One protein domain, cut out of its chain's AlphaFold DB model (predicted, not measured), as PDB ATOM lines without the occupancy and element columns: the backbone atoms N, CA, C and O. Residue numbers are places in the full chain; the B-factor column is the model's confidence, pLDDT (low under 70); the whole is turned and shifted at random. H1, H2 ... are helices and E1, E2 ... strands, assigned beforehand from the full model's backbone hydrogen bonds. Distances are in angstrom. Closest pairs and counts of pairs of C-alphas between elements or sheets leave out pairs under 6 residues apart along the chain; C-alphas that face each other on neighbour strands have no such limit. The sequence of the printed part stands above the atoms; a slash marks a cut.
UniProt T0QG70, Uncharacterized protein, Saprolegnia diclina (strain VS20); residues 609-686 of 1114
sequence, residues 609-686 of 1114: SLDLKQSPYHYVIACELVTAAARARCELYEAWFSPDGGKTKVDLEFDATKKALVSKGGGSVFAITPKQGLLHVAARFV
ATOM      1  N   SER A 609     -44.625 -17.408  23.662       94.69
ATOM      2  CA  SER A 609     -45.575 -16.382  24.116       94.69
ATOM      3  C   SER A 609     -44.808 -15.294  24.867       94.69
ATOM      4  O   SER A 609     -44.364 -15.501  25.994       94.69
ATOM      5  N   LEU A 610     -44.609 -14.154  24.210       94.50
ATOM      6  CA  LEU A 610     -43.659 -13.113  24.587       94.50
ATOM      7  C   LEU A 610     -44.400 -11.849  25.029       94.50
ATOM      8  O   LEU A 610     -45.002 -11.150  24.219       94.50
ATOM      9  N   ASP A 611     -44.354 -11.551  26.326       93.06
ATOM     10  CA  ASP A 611     -44.822 -10.270  26.870       93.06
ATOM     11  C   ASP A 611     -43.764  -9.184  26.638       93.06
ATOM     12  O   ASP A 611     -42.774  -9.112  27.372       93.06
ATOM     13  N   LEU A 612     -43.976  -8.355  25.613       90.88
ATOM     14  CA  LEU A 612     -43.034  -7.309  25.220       90.88
ATOM     15  C   LEU A 612     -43.035  -6.111  26.182       90.88
ATOM     16  O   LEU A 612     -42.069  -5.355  26.167       90.88
ATOM     17  N   LYS A 613     -44.074  -5.937  27.013       86.75
ATOM     18  CA  LYS A 613     -44.229  -4.798  27.935       86.75
ATOM     19  C   LYS A 613     -43.554  -5.048  29.276       86.75
ATOM     20  O   LYS A 613     -42.979  -4.129  29.853       86.75
ATOM     21  N   GLN A 614     -43.690  -6.260  29.814       86.69
ATOM     22  CA  GLN A 614     -43.237  -6.572  31.174       86.69
ATOM     23  C   GLN A 614     -41.831  -7.174  31.224       86.69
ATOM     24  O   GLN A 614     -41.171  -7.086  32.258       86.69
ATOM     25  N   SER A 615     -41.362  -7.791  30.135       91.25
ATOM     26  CA  SER A 615     -40.126  -8.576  30.134       91.25
ATOM     27  C   SER A 615     -39.155  -8.098  29.049       91.25
ATOM     28  O   SER A 615     -39.334  -8.430  27.873       91.25
ATOM     29  N   PRO A 616     -38.064  -7.393  29.418       92.50
ATOM     30  CA  PRO A 616     -36.997  -7.052  28.474       92.50
ATOM     31  C   PRO A 616     -36.378  -8.295  27.820       92.50
ATOM     32  O   PRO A 616     -35.973  -8.260  26.663       92.50
ATOM     33  N   TYR A 617     -36.365  -9.425  28.534       95.06
ATOM     34  CA  TYR A 617     -35.926 -10.708  27.996       95.06
ATOM     35  C   TYR A 617     -36.807 -11.190  26.837       95.06
ATOM     36  O   TYR A 617     -36.291 -11.579  25.793       95.06
ATOM     37  N   HIS A 618     -38.134 -11.106  26.972       95.31
ATOM     38  CA  HIS A 618     -39.062 -11.471  25.895       95.31
ATOM     39  C   HIS A 618     -38.946 -10.546  24.684       95.31
ATOM     40  O   HIS A 618     -39.039 -11.018  23.551       95.31
ATOM     41  N   TYR A 619     -38.707  -9.252  24.913       94.88
ATOM     42  CA  TYR A 619     -38.409  -8.306  23.840       94.88
ATOM     43  C   TYR A 619     -37.172  -8.736  23.039       94.88
ATOM     44  O   TYR A 619     -37.243  -8.844  21.816       94.88
ATOM     45  N   VAL A 620     -36.074  -9.081  23.722       95.38
ATOM     46  CA  VAL A 620     -34.851  -9.566  23.063       95.38
ATOM     47  C   VAL A 620     -35.101 -10.874  22.308       95.38
ATOM     48  O   VAL A 620     -34.673 -10.990  21.162       95.38
ATOM     49  N   ILE A 621     -35.850 -11.828  22.877       96.38
ATOM     50  CA  ILE A 621     -36.225 -13.065  22.167       96.38
ATOM     51  C   ILE A 621     -36.990 -12.747  20.877       96.38
ATOM     52  O   ILE A 621     -36.697 -13.330  19.836       96.38
ATOM     53  N   ALA A 622     -37.944 -11.812  20.912       95.56
ATOM     54  CA  ALA A 622     -38.701 -11.422  19.725       95.56
ATOM     55  C   ALA A 622     -37.786 -10.840  18.631       95.56
ATOM     56  O   ALA A 622     -37.898 -11.224  17.463       95.56
ATOM     57  N   CYS A 623     -36.848  -9.965  19.003       94.69
ATOM     58  CA  CYS A 623     -35.854  -9.402  18.088       94.69
ATOM     59  C   CYS A 623     -34.918 -10.476  17.507       94.69
ATOM     60  O   CYS A 623     -34.664 -10.499  16.298       94.69
ATOM     61  N   GLU A 624     -34.434 -11.396  18.342       94.50
ATOM     62  CA  GLU A 624     -33.552 -12.485  17.918       94.50
ATOM     63  C   GLU A 624     -34.272 -13.513  17.035       94.50
ATOM     64  O   GLU A 624     -33.682 -13.996  16.072       94.50
ATOM     65  N   LEU A 625     -35.554 -13.805  17.277       95.81
ATOM     66  CA  LEU A 625     -36.361 -14.680  16.415       95.81
ATOM     67  C   LEU A 625     -36.497 -14.115  15.001       95.81
ATOM     68  O   LEU A 625     -36.273 -14.830  14.022       95.81
ATOM     69  N   VAL A 626     -36.812 -12.822  14.882       94.81
ATOM     70  CA  VAL A 626     -36.877 -12.139  13.581       94.81
ATOM     71  C   VAL A 626     -35.505 -12.132  12.907       94.81
ATOM     72  O   VAL A 626     -35.401 -12.407  11.712       94.81
ATOM     73  N   THR A 627     -34.439 -11.901  13.675       92.69
ATOM     74  CA  THR A 627     -33.061 -11.925  13.167       92.69
ATOM     75  C   THR A 627     -32.650 -13.324  12.692       92.69
ATOM     76  O   THR A 627     -32.019 -13.467  11.640       92.69
ATOM     77  N   ALA A 628     -33.024 -14.377  13.419       92.56
ATOM     78  CA  ALA A 628     -32.755 -15.762  13.053       92.56
ATOM     79  C   ALA A 628     -33.523 -16.175  11.787       92.56
ATOM     80  O   ALA A 628     -32.944 -16.810  10.899       92.56
ATOM     81  N   ALA A 629     -34.778 -15.742  11.652       93.62
ATOM     82  CA  ALA A 629     -35.582 -15.944  10.450       93.62
ATOM     83  C   ALA A 629     -35.006 -15.198   9.237       93.62
ATOM     84  O   ALA A 629     -34.851 -15.775   8.161       93.62
ATOM     85  N   ALA A 630     -34.565 -13.951   9.426       91.88
ATOM     86  CA  ALA A 630     -33.890 -13.156   8.397       91.88
ATOM     87  C   ALA A 630     -32.561 -13.765   7.927       91.88
ATOM     88  O   ALA A 630     -32.124 -13.512   6.803       91.88
ATOM     89  N   ARG A 631     -31.922 -14.579   8.774       87.25
ATOM     90  CA  ARG A 631     -30.718 -15.361   8.462       87.25
ATOM     91  C   ARG A 631     -31.030 -16.781   7.965       87.25
ATOM     92  O   ARG A 631     -30.109 -17.587   7.862       87.25
ATOM     93  N   ALA A 632     -32.297 -17.091   7.675       88.12
ATOM     94  CA  ALA A 632     -32.770 -18.400   7.221       88.12
ATOM     95  C   ALA A 632     -32.380 -19.573   8.148       88.12
ATOM     96  O   ALA A 632     -32.142 -20.683   7.678       88.12
ATOM     97  N   ARG A 633     -32.309 -19.327   9.466       88.44
ATOM     98  CA  ARG A 633     -32.068 -20.367  10.489       88.44
ATOM     99  C   ARG A 633     -33.356 -21.007  10.999       88.44
ATOM    100  O   ARG A 633     -33.347 -22.131  11.496       88.44
ATOM    101  N   CYS A 634     -34.465 -20.288  10.894       93.75
ATOM    102  CA  CYS A 634     -35.784 -20.794  11.228       93.75
ATOM    103  C   CYS A 634     -36.852 -20.196  10.313       93.75
ATOM    104  O   CYS A 634     -36.676 -19.118   9.747       93.75
ATOM    105  N   GLU A 635     -37.971 -20.896  10.200       94.56
ATOM    106  CA  GLU A 635     -39.199 -20.407   9.582       94.56
ATOM    107  C   GLU A 635     -40.164 -20.011  10.703       94.56
ATOM    108  O   GLU A 635     -40.403 -20.808  11.613       94.56
ATOM    109  N   LEU A 636     -40.683 -18.780  10.662       95.69
ATOM    110  CA  LEU A 636     -41.676 -18.309  11.628       95.69
ATOM    111  C   LEU A 636     -43.081 -18.551  11.078       95.69
ATOM    112  O   LEU A 636     -43.378 -18.175   9.946       95.69
ATOM    113  N   TYR A 637     -43.943 -19.149  11.891       94.31
ATOM    114  CA  TYR A 637     -45.333 -19.446  11.553       94.31
ATOM    115  C   TYR A 637     -46.239 -19.230  12.775       94.31
ATOM    116  O   TYR A 637     -45.754 -19.017  13.886       94.31
ATOM    117  N   GLU A 638     -47.561 -19.221  12.567       94.19
ATOM    118  CA  GLU A 638     -48.554 -18.982  13.636       94.19
ATOM    119  C   GLU A 638     -48.264 -17.717  14.476       94.19
ATOM    120  O   GLU A 638     -48.423 -17.697  15.702       94.19
ATOM    121  N   ALA A 639     -47.820 -16.649  13.804       94.69
ATOM    122  CA  ALA A 639     -47.497 -15.384  14.445       94.69
ATOM    123  C   ALA A 639     -48.746 -14.502  14.585       94.69
ATOM    124  O   ALA A 639     -49.447 -14.231  13.611       94.69
ATOM    125  N   TRP A 640     -49.021 -14.027  15.796       93.50
ATOM    126  CA  TRP A 640     -50.084 -13.061  16.057       93.50
ATOM    127  C   TRP A 640     -49.736 -12.189  17.258       93.50
ATOM    128  O   TRP A 640     -49.041 -12.608  18.185       93.50
ATOM    129  N   PHE A 641     -50.231 -10.959  17.249       92.94
ATOM    130  CA  PHE A 641     -49.996  -9.975  18.296       92.94
ATOM    131  C   PHE A 641     -51.309  -9.542  18.947       92.94
ATOM    132  O   PHE A 641     -52.319  -9.354  18.265       92.94
ATOM    133  N   SER A 642     -51.292  -9.360  20.267       91.56
ATOM    134  CA  SER A 642     -52.420  -8.825  21.023       91.56
ATOM    135  C   SER A 642     -51.998  -7.652  21.914       91.56
ATOM    136  O   SER A 642     -51.278  -7.865  22.893       91.56
ATOM    137  N   PRO A 643     -52.467  -6.419  21.638       84.25
ATOM    138  CA  PRO A 643     -52.113  -5.249  22.441       84.25
ATOM    139  C   PRO A 643     -52.694  -5.302  23.865       84.25
ATOM    140  O   PRO A 643     -52.027  -4.861  24.798       84.25
ATOM    141  N   ASP A 644     -53.876  -5.906  24.046       80.00
ATOM    142  CA  ASP A 644     -54.627  -5.914  25.316       80.00
ATOM    143  C   ASP A 644     -54.592  -7.268  26.058       80.00
ATOM    144  O   ASP A 644     -55.460  -7.553  26.884       80.00
ATOM    145  N   GLY A 645     -53.638  -8.150  25.737       68.12
ATOM    146  CA  GLY A 645     -53.503  -9.449  26.412       68.12
ATOM    147  C   GLY A 645     -54.574 -10.490  26.044       68.12
ATOM    148  O   GLY A 645     -54.884 -11.360  26.852       68.12
ATOM    149  N   GLY A 646     -55.141 -10.421  24.832       67.06
ATOM    150  CA  GLY A 646     -55.933 -11.507  24.230       67.06
ATOM    151  C   GLY A 646     -57.249 -11.109  23.548       67.06
ATOM    152  O   GLY A 646     -57.814 -11.936  22.837       67.06
ATOM    153  N   LYS A 647     -57.752  -9.876  23.734       70.31
ATOM    154  CA  LYS A 647     -59.075  -9.442  23.221       70.31
ATOM    155  C   LYS A 647     -59.089  -9.109  21.729       70.31
ATOM    156  O   LYS A 647     -60.037  -9.440  21.028       70.31
ATOM    157  N   THR A 648     -58.041  -8.452  21.253       80.00
ATOM    158  CA  THR A 648     -57.829  -8.106  19.846       80.00
ATOM    159  C   THR A 648     -56.606  -8.869  19.357       80.00
ATOM    160  O   THR A 648     -55.582  -8.904  20.045       80.00
ATOM    161  N   LYS A 649     -56.717  -9.543  18.211       87.31
ATOM    162  CA  LYS A 649     -55.616 -10.294  17.600       87.31
ATOM    163  C   LYS A 649     -55.320  -9.719  16.227       87.31
ATOM    164  O   LYS A 649     -56.224  -9.575  15.409       87.31
ATOM    165  N   VAL A 650     -54.057  -9.387  16.009       89.75
ATOM    166  CA  VAL A 650     -53.519  -8.984  14.714       89.75
ATOM    167  C   VAL A 650     -52.656 -10.131  14.220       89.75
ATOM    168  O   VAL A 650     -51.628 -10.429  14.826       89.75
ATOM    169  N   ASP A 651     -53.082 -10.780  13.143       93.12
ATOM    170  CA  ASP A 651     -52.298 -11.842  12.518       93.12
ATOM    171  C   ASP A 651     -51.071 -11.248  11.822       93.12
ATOM    172  O   ASP A 651     -51.154 -10.238  11.113       93.12
ATOM    173  N   LEU A 652     -49.927 -11.895  12.026       94.31
ATOM    174  CA  LEU A 652     -48.636 -11.494  11.488       94.31
ATOM    175  C   LEU A 652     -48.061 -12.606  10.604       94.31
ATOM    176  O   LEU A 652     -48.328 -13.791  10.795       94.31
ATOM    177  N   GLU A 653     -47.218 -12.221   9.655       94.31
ATOM    178  CA  GLU A 653     -46.399 -13.140   8.865       94.31
ATOM    179  C   GLU A 653     -44.979 -12.590   8.716       94.31
ATOM    180  O   GLU A 653     -44.757 -11.384   8.823       94.31
ATOM    181  N   PHE A 654     -43.993 -13.462   8.515       94.62
ATOM    182  CA  PHE A 654     -42.616 -13.032   8.284       94.62
ATOM    183  C   PHE A 654     -42.387 -12.755   6.794       94.62
ATOM    184  O   PHE A 654     -42.492 -13.656   5.965       94.62
ATOM    185  N   ASP A 655     -42.031 -11.516   6.460       92.75
ATOM    186  CA  ASP A 655     -41.676 -11.107   5.102       92.75
ATOM    187  C   ASP A 655     -40.154 -11.207   4.924       92.75
ATOM    188  O   ASP A 655     -39.386 -10.410   5.473       92.75
ATOM    189  N   ALA A 656     -39.704 -12.188   4.136       88.25
ATOM    190  CA  ALA A 656     -38.283 -12.426   3.885       88.25
ATOM    191  C   ALA A 656     -37.584 -11.260   3.160       88.25
ATOM    192  O   ALA A 656     -36.376 -11.078   3.329       88.25
ATOM    193  N   THR A 657     -38.317 -10.455   2.380       90.06
ATOM    194  CA  THR A 657     -37.748  -9.300   1.665       90.06
ATOM    195  C   THR A 657     -37.495  -8.135   2.614       90.06
ATOM    196  O   THR A 657     -36.422  -7.533   2.583       90.06
ATOM    197  N   LYS A 658     -38.446  -7.869   3.517       89.94
ATOM    198  CA  LYS A 658     -38.336  -6.818   4.538       89.94
ATOM    199  C   LYS A 658     -37.570  -7.263   5.783       89.94
ATOM    200  O   LYS A 658     -37.223  -6.414   6.598       89.94
ATOM    201  N   LYS A 659     -37.301  -8.567   5.928       93.38
ATOM    202  CA  LYS A 659     -36.641  -9.183   7.093       93.38
ATOM    203  C   LYS A 659     -37.336  -8.830   8.413       93.38
ATOM    204  O   LYS A 659     -36.681  -8.611   9.428       93.38
ATOM    205  N   ALA A 660     -38.663  -8.753   8.385       94.38
ATOM    206  CA  ALA A 660     -39.472  -8.301   9.508       94.38
ATOM    207  C   ALA A 660     -40.835  -8.997   9.520       94.38
ATOM    208  O   ALA A 660     -41.267  -9.569   8.519       94.38
ATOM    209  N   LEU A 661     -41.525  -8.920  10.659       93.62
ATOM    210  CA  LEU A 661     -42.933  -9.297  10.739       93.62
ATOM    211  C   LEU A 661     -43.786  -8.218  10.061       93.62
ATOM    212  O   LEU A 661     -43.531  -7.026  10.232       93.62
ATOM    213  N   VAL A 662     -44.798  -8.625   9.304       94.00
ATOM    214  CA  VAL A 662     -45.767  -7.740   8.646       94.00
ATOM    215  C   VAL A 662     -47.191  -8.145   9.006       94.00
ATOM    216  O   VAL A 662     -47.459  -9.310   9.300       94.00
ATOM    217  N   SER A 663     -48.111  -7.181   8.994       90.69
ATOM    218  CA  SER A 663     -49.536  -7.462   9.195       90.69
ATOM    219  C   SER A 663     -50.113  -8.239   8.010       90.69
ATOM    220  O   SER A 663     -49.946  -7.853   6.844       90.69
ATOM    221  N   LYS A 664     -50.822  -9.329   8.309       86.19
ATOM    222  CA  LYS A 664     -51.424 -10.182   7.287       86.19
ATOM    223  C   LYS A 664     -52.480  -9.391   6.504       86.19
ATOM    224  O   LYS A 664     -53.434  -8.877   7.081       86.19
ATOM    225  N   GLY A 665     -52.287  -9.261   5.191       75.12
ATOM    226  CA  GLY A 665     -53.189  -8.531   4.287       75.12
ATOM    227  C   GLY A 665     -52.945  -7.018   4.153       75.12
ATOM    228  O   GLY A 665     -53.490  -6.414   3.234       75.12
ATOM    229  N   GLY A 666     -52.112  -6.408   5.006       70.56
ATOM    230  CA  GLY A 666     -51.766  -4.978   4.936       70.56
ATOM    231  C   GLY A 666     -50.327  -4.696   4.492       70.56
ATOM    232  O   GLY A 666     -50.029  -3.598   4.025       70.56
ATOM    233  N   GLY A 667     -49.416  -5.665   4.650       77.75
ATOM    234  CA  GLY A 667     -48.008  -5.553   4.248       77.75
ATOM    235  C   GLY A 667     -47.188  -4.513   5.028       77.75
ATOM    236  O   GLY A 667     -45.996  -4.344   4.746       77.75
ATOM    237  N   SER A 668     -47.796  -3.825   5.999       86.56
ATOM    238  CA  SER A 668     -47.130  -2.868   6.880       86.56
ATOM    239  C   SER A 668     -46.214  -3.596   7.862       86.56
ATOM    240  O   SER A 668     -46.586  -4.628   8.423       86.56
ATOM    241  N   VAL A 669     -45.005  -3.060   8.057       90.31
ATOM    242  CA  VAL A 669     -44.013  -3.632   8.974       90.31
ATOM    243  C   VAL A 669     -44.495  -3.474  10.412       90.31
ATOM    244  O   VAL A 669     -44.804  -2.370  10.861       90.31
ATOM    245  N   PHE A 670     -44.527  -4.582  11.140       89.81
ATOM    246  CA  PHE A 670     -44.772  -4.609  12.569       89.81
ATOM    247  C   PHE A 670     -43.474  -4.268  13.307       89.81
ATOM    248  O   PHE A 670     -42.544  -5.071  13.381       89.81
ATOM    249  N   ALA A 671     -43.399  -3.049  13.841       87.56
ATOM    250  CA  ALA A 671     -42.277  -2.620  14.663       87.56
ATOM    251  C   ALA A 671     -42.375  -3.252  16.057       87.56
ATOM    252  O   ALA A 671     -43.267  -2.894  16.825       87.56
ATOM    253  N   ILE A 672     -41.449  -4.152  16.391       87.88
ATOM    254  CA  ILE A 672     -41.335  -4.737  17.732       87.88
ATOM    255  C   ILE A 672     -40.799  -3.656  18.676       87.88
ATOM    256  O   ILE A 672     -39.673  -3.187  18.509       87.88
ATOM    257  N   THR A 673     -41.592  -3.254  19.672       85.56
ATOM    258  CA  THR A 673     -41.172  -2.258  20.672       85.56
ATOM    259  C   THR A 673     -41.436  -2.741  22.101       85.56
ATOM    260  O   THR A 673     -42.418  -3.443  22.337       85.56
ATOM    261  N   PRO A 674     -40.610  -2.342  23.087       76.81
ATOM    262  CA  PRO A 674     -40.707  -2.827  24.471       76.81
ATOM    263  C   PRO A 674     -41.919  -2.280  25.252       76.81
ATOM    264  O   PRO A 674     -42.055  -2.513  26.446       76.81
ATOM    265  N   LYS A 675     -42.806  -1.497  24.619       72.50
ATOM    266  CA  LYS A 675     -44.032  -0.952  25.243       72.50
ATOM    267  C   LYS A 675     -45.312  -1.623  24.719       72.50
ATOM    268  O   LYS A 675     -46.410  -1.147  25.000       72.50
ATOM    269  N   GLN A 676     -45.175  -2.697  23.942       78.25
ATOM    270  CA  GLN A 676     -46.269  -3.414  23.277       78.25
ATOM    271  C   GLN A 676     -46.762  -4.632  24.070       78.25
ATOM    272  O   GLN A 676     -46.082  -5.105  24.966       78.25
ATOM    273  N   GLY A 677     -47.958  -5.130  23.742       87.25
ATOM    274  CA  GLY A 677     -48.597  -6.282  24.390       87.25
ATOM    275  C   GLY A 677     -47.967  -7.652  24.082       87.25
ATOM    276  O   GLY A 677     -46.761  -7.788  23.888       87.25
ATOM    277  N   LEU A 678     -48.797  -8.697  24.061       92.88
ATOM    278  CA  LEU A 678     -48.369 -10.093  23.944       92.88
ATOM    279  C   LEU A 678     -48.146 -10.490  22.475       92.88
ATOM    280  O   LEU A 678     -49.066 -10.393  21.661       92.88
ATOM    281  N   LEU A 679     -46.955 -10.991  22.150       94.00
ATOM    282  CA  LEU A 679     -46.612 -11.574  20.851       94.00
ATOM    283  C   LEU A 679     -46.547 -13.101  20.959       94.00
ATOM    284  O   LEU A 679     -45.762 -13.638  21.736       94.00
ATOM    285  N   HIS A 680     -47.332 -13.805  20.152       95.19
ATOM    286  CA  HIS A 680     -47.201 -15.246  19.962       95.19
ATOM    287  C   HIS A 680     -46.516 -15.529  18.631       95.19
ATOM    288  O   HIS A 680     -46.865 -14.921  17.619       95.19
ATOM    289  N   VAL A 681     -45.562 -16.457  18.618       96.00
ATOM    290  CA  VAL A 681     -44.868 -16.877  17.396       96.00
ATOM    291  C   VAL A 681     -44.320 -18.292  17.553       96.00
ATOM    292  O   VAL A 681     -43.703 -18.620  18.567       96.00
ATOM    293  N   ALA A 682     -44.519 -19.138  16.546       96.38
ATOM    294  CA  ALA A 682     -43.879 -20.443  16.462       96.38
ATOM    295  C   ALA A 682     -42.689 -20.386  15.496       96.38
ATOM    296  O   ALA A 682     -42.714 -19.675  14.490       96.38
ATOM    297  N   ALA A 683     -41.638 -21.137  15.809       95.88
ATOM    298  CA  ALA A 683     -40.451 -21.285  14.979       95.88
ATOM    299  C   ALA A 683     -40.207 -22.760  14.640       95.88
ATOM    300  O   ALA A 683     -40.290 -23.629  15.511       95.88
ATOM    301  N   ARG A 684     -39.874 -23.025  13.377       95.19
ATOM    302  CA  ARG A 684     -39.451 -24.327  12.847       95.19
ATOM    303  C   ARG A 684     -37.987 -24.257  12.430       95.19
ATOM    304  O   ARG A 684     -37.560 -23.246  11.870       95.19
ATOM    305  N   PHE A 685     -37.234 -25.329  12.642       94.19
ATOM    306  CA  PHE A 685     -35.848 -25.426  12.210       94.19
ATOM    307  C   PHE A 685     -35.732 -25.395  10.683       94.19
ATOM    308  O   PHE A 685     -36.441 -26.098   9.957       94.19
ATOM    309  N   VAL A 686     -34.786 -24.596  10.200       92.25
ATOM    310  CA  VAL A 686     -34.395 -24.550   8.795       92.25
ATOM    311  C   VAL A 686     -32.879 -24.728   8.751       92.25
ATOM    312  O   VAL A 686     -32.167 -23.872   9.279       92.25
TER     313      VAL A 686
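What this domain is: This is residues 609 to 686 of the 1114 residues of an uncharacterized protein of Saprolegnia diclina (strain VS20) (UniProt T0QG70). A strongly twisted, curled five-strand sheet has one helix, H1, slantwise over one face, in two layers. The printed part has 78 residues, with E1, H1, E2, E3, E4, E5 along it, class mixed. The antiparallel sheet runs E1 E5 E2 E3 E4. It is compact, radius of gyration of the C-alphas 11.6 A, spanning 31 by 28 by 18 A.

How they stand to each other: E1, residues 609 to 611, neighbours E5, residues 678 to 685; N 610 and O 679 are 2.8 A apart. H1, residues 616 to 630, is on the sheet at height 8.2 A, every O i to N i+4 pair within hydrogen-bond range; its C-alpha 618 is 5.1 A from C-alpha 610, the closest to E1. E1, H1 and E2, residues 634 to 642, form a split strand-helix-strand unit, E5 between its strands, with a right-handed crossover; N 637 and O 682 are 2.9 A apart. E2, E3, residues 650 to 655, and E4, residues 660 to 663, form a meander of successive antiparallel neighbours; E5 beside E2 completes a Greek key.

Where its parts are: C-alpha 609 is at (-45.575, -16.382, 24.116). H1 is 21.2 A long, E2 22.7 A, bending by 58 degrees at 638. E5, 23.0 A, ends at (-35.848, -25.426, 12.210).

The domain as a whole: The printed part has no cut. The E4 to E5 link is long. Residues 645 to 646 are under 70 in pLDDT.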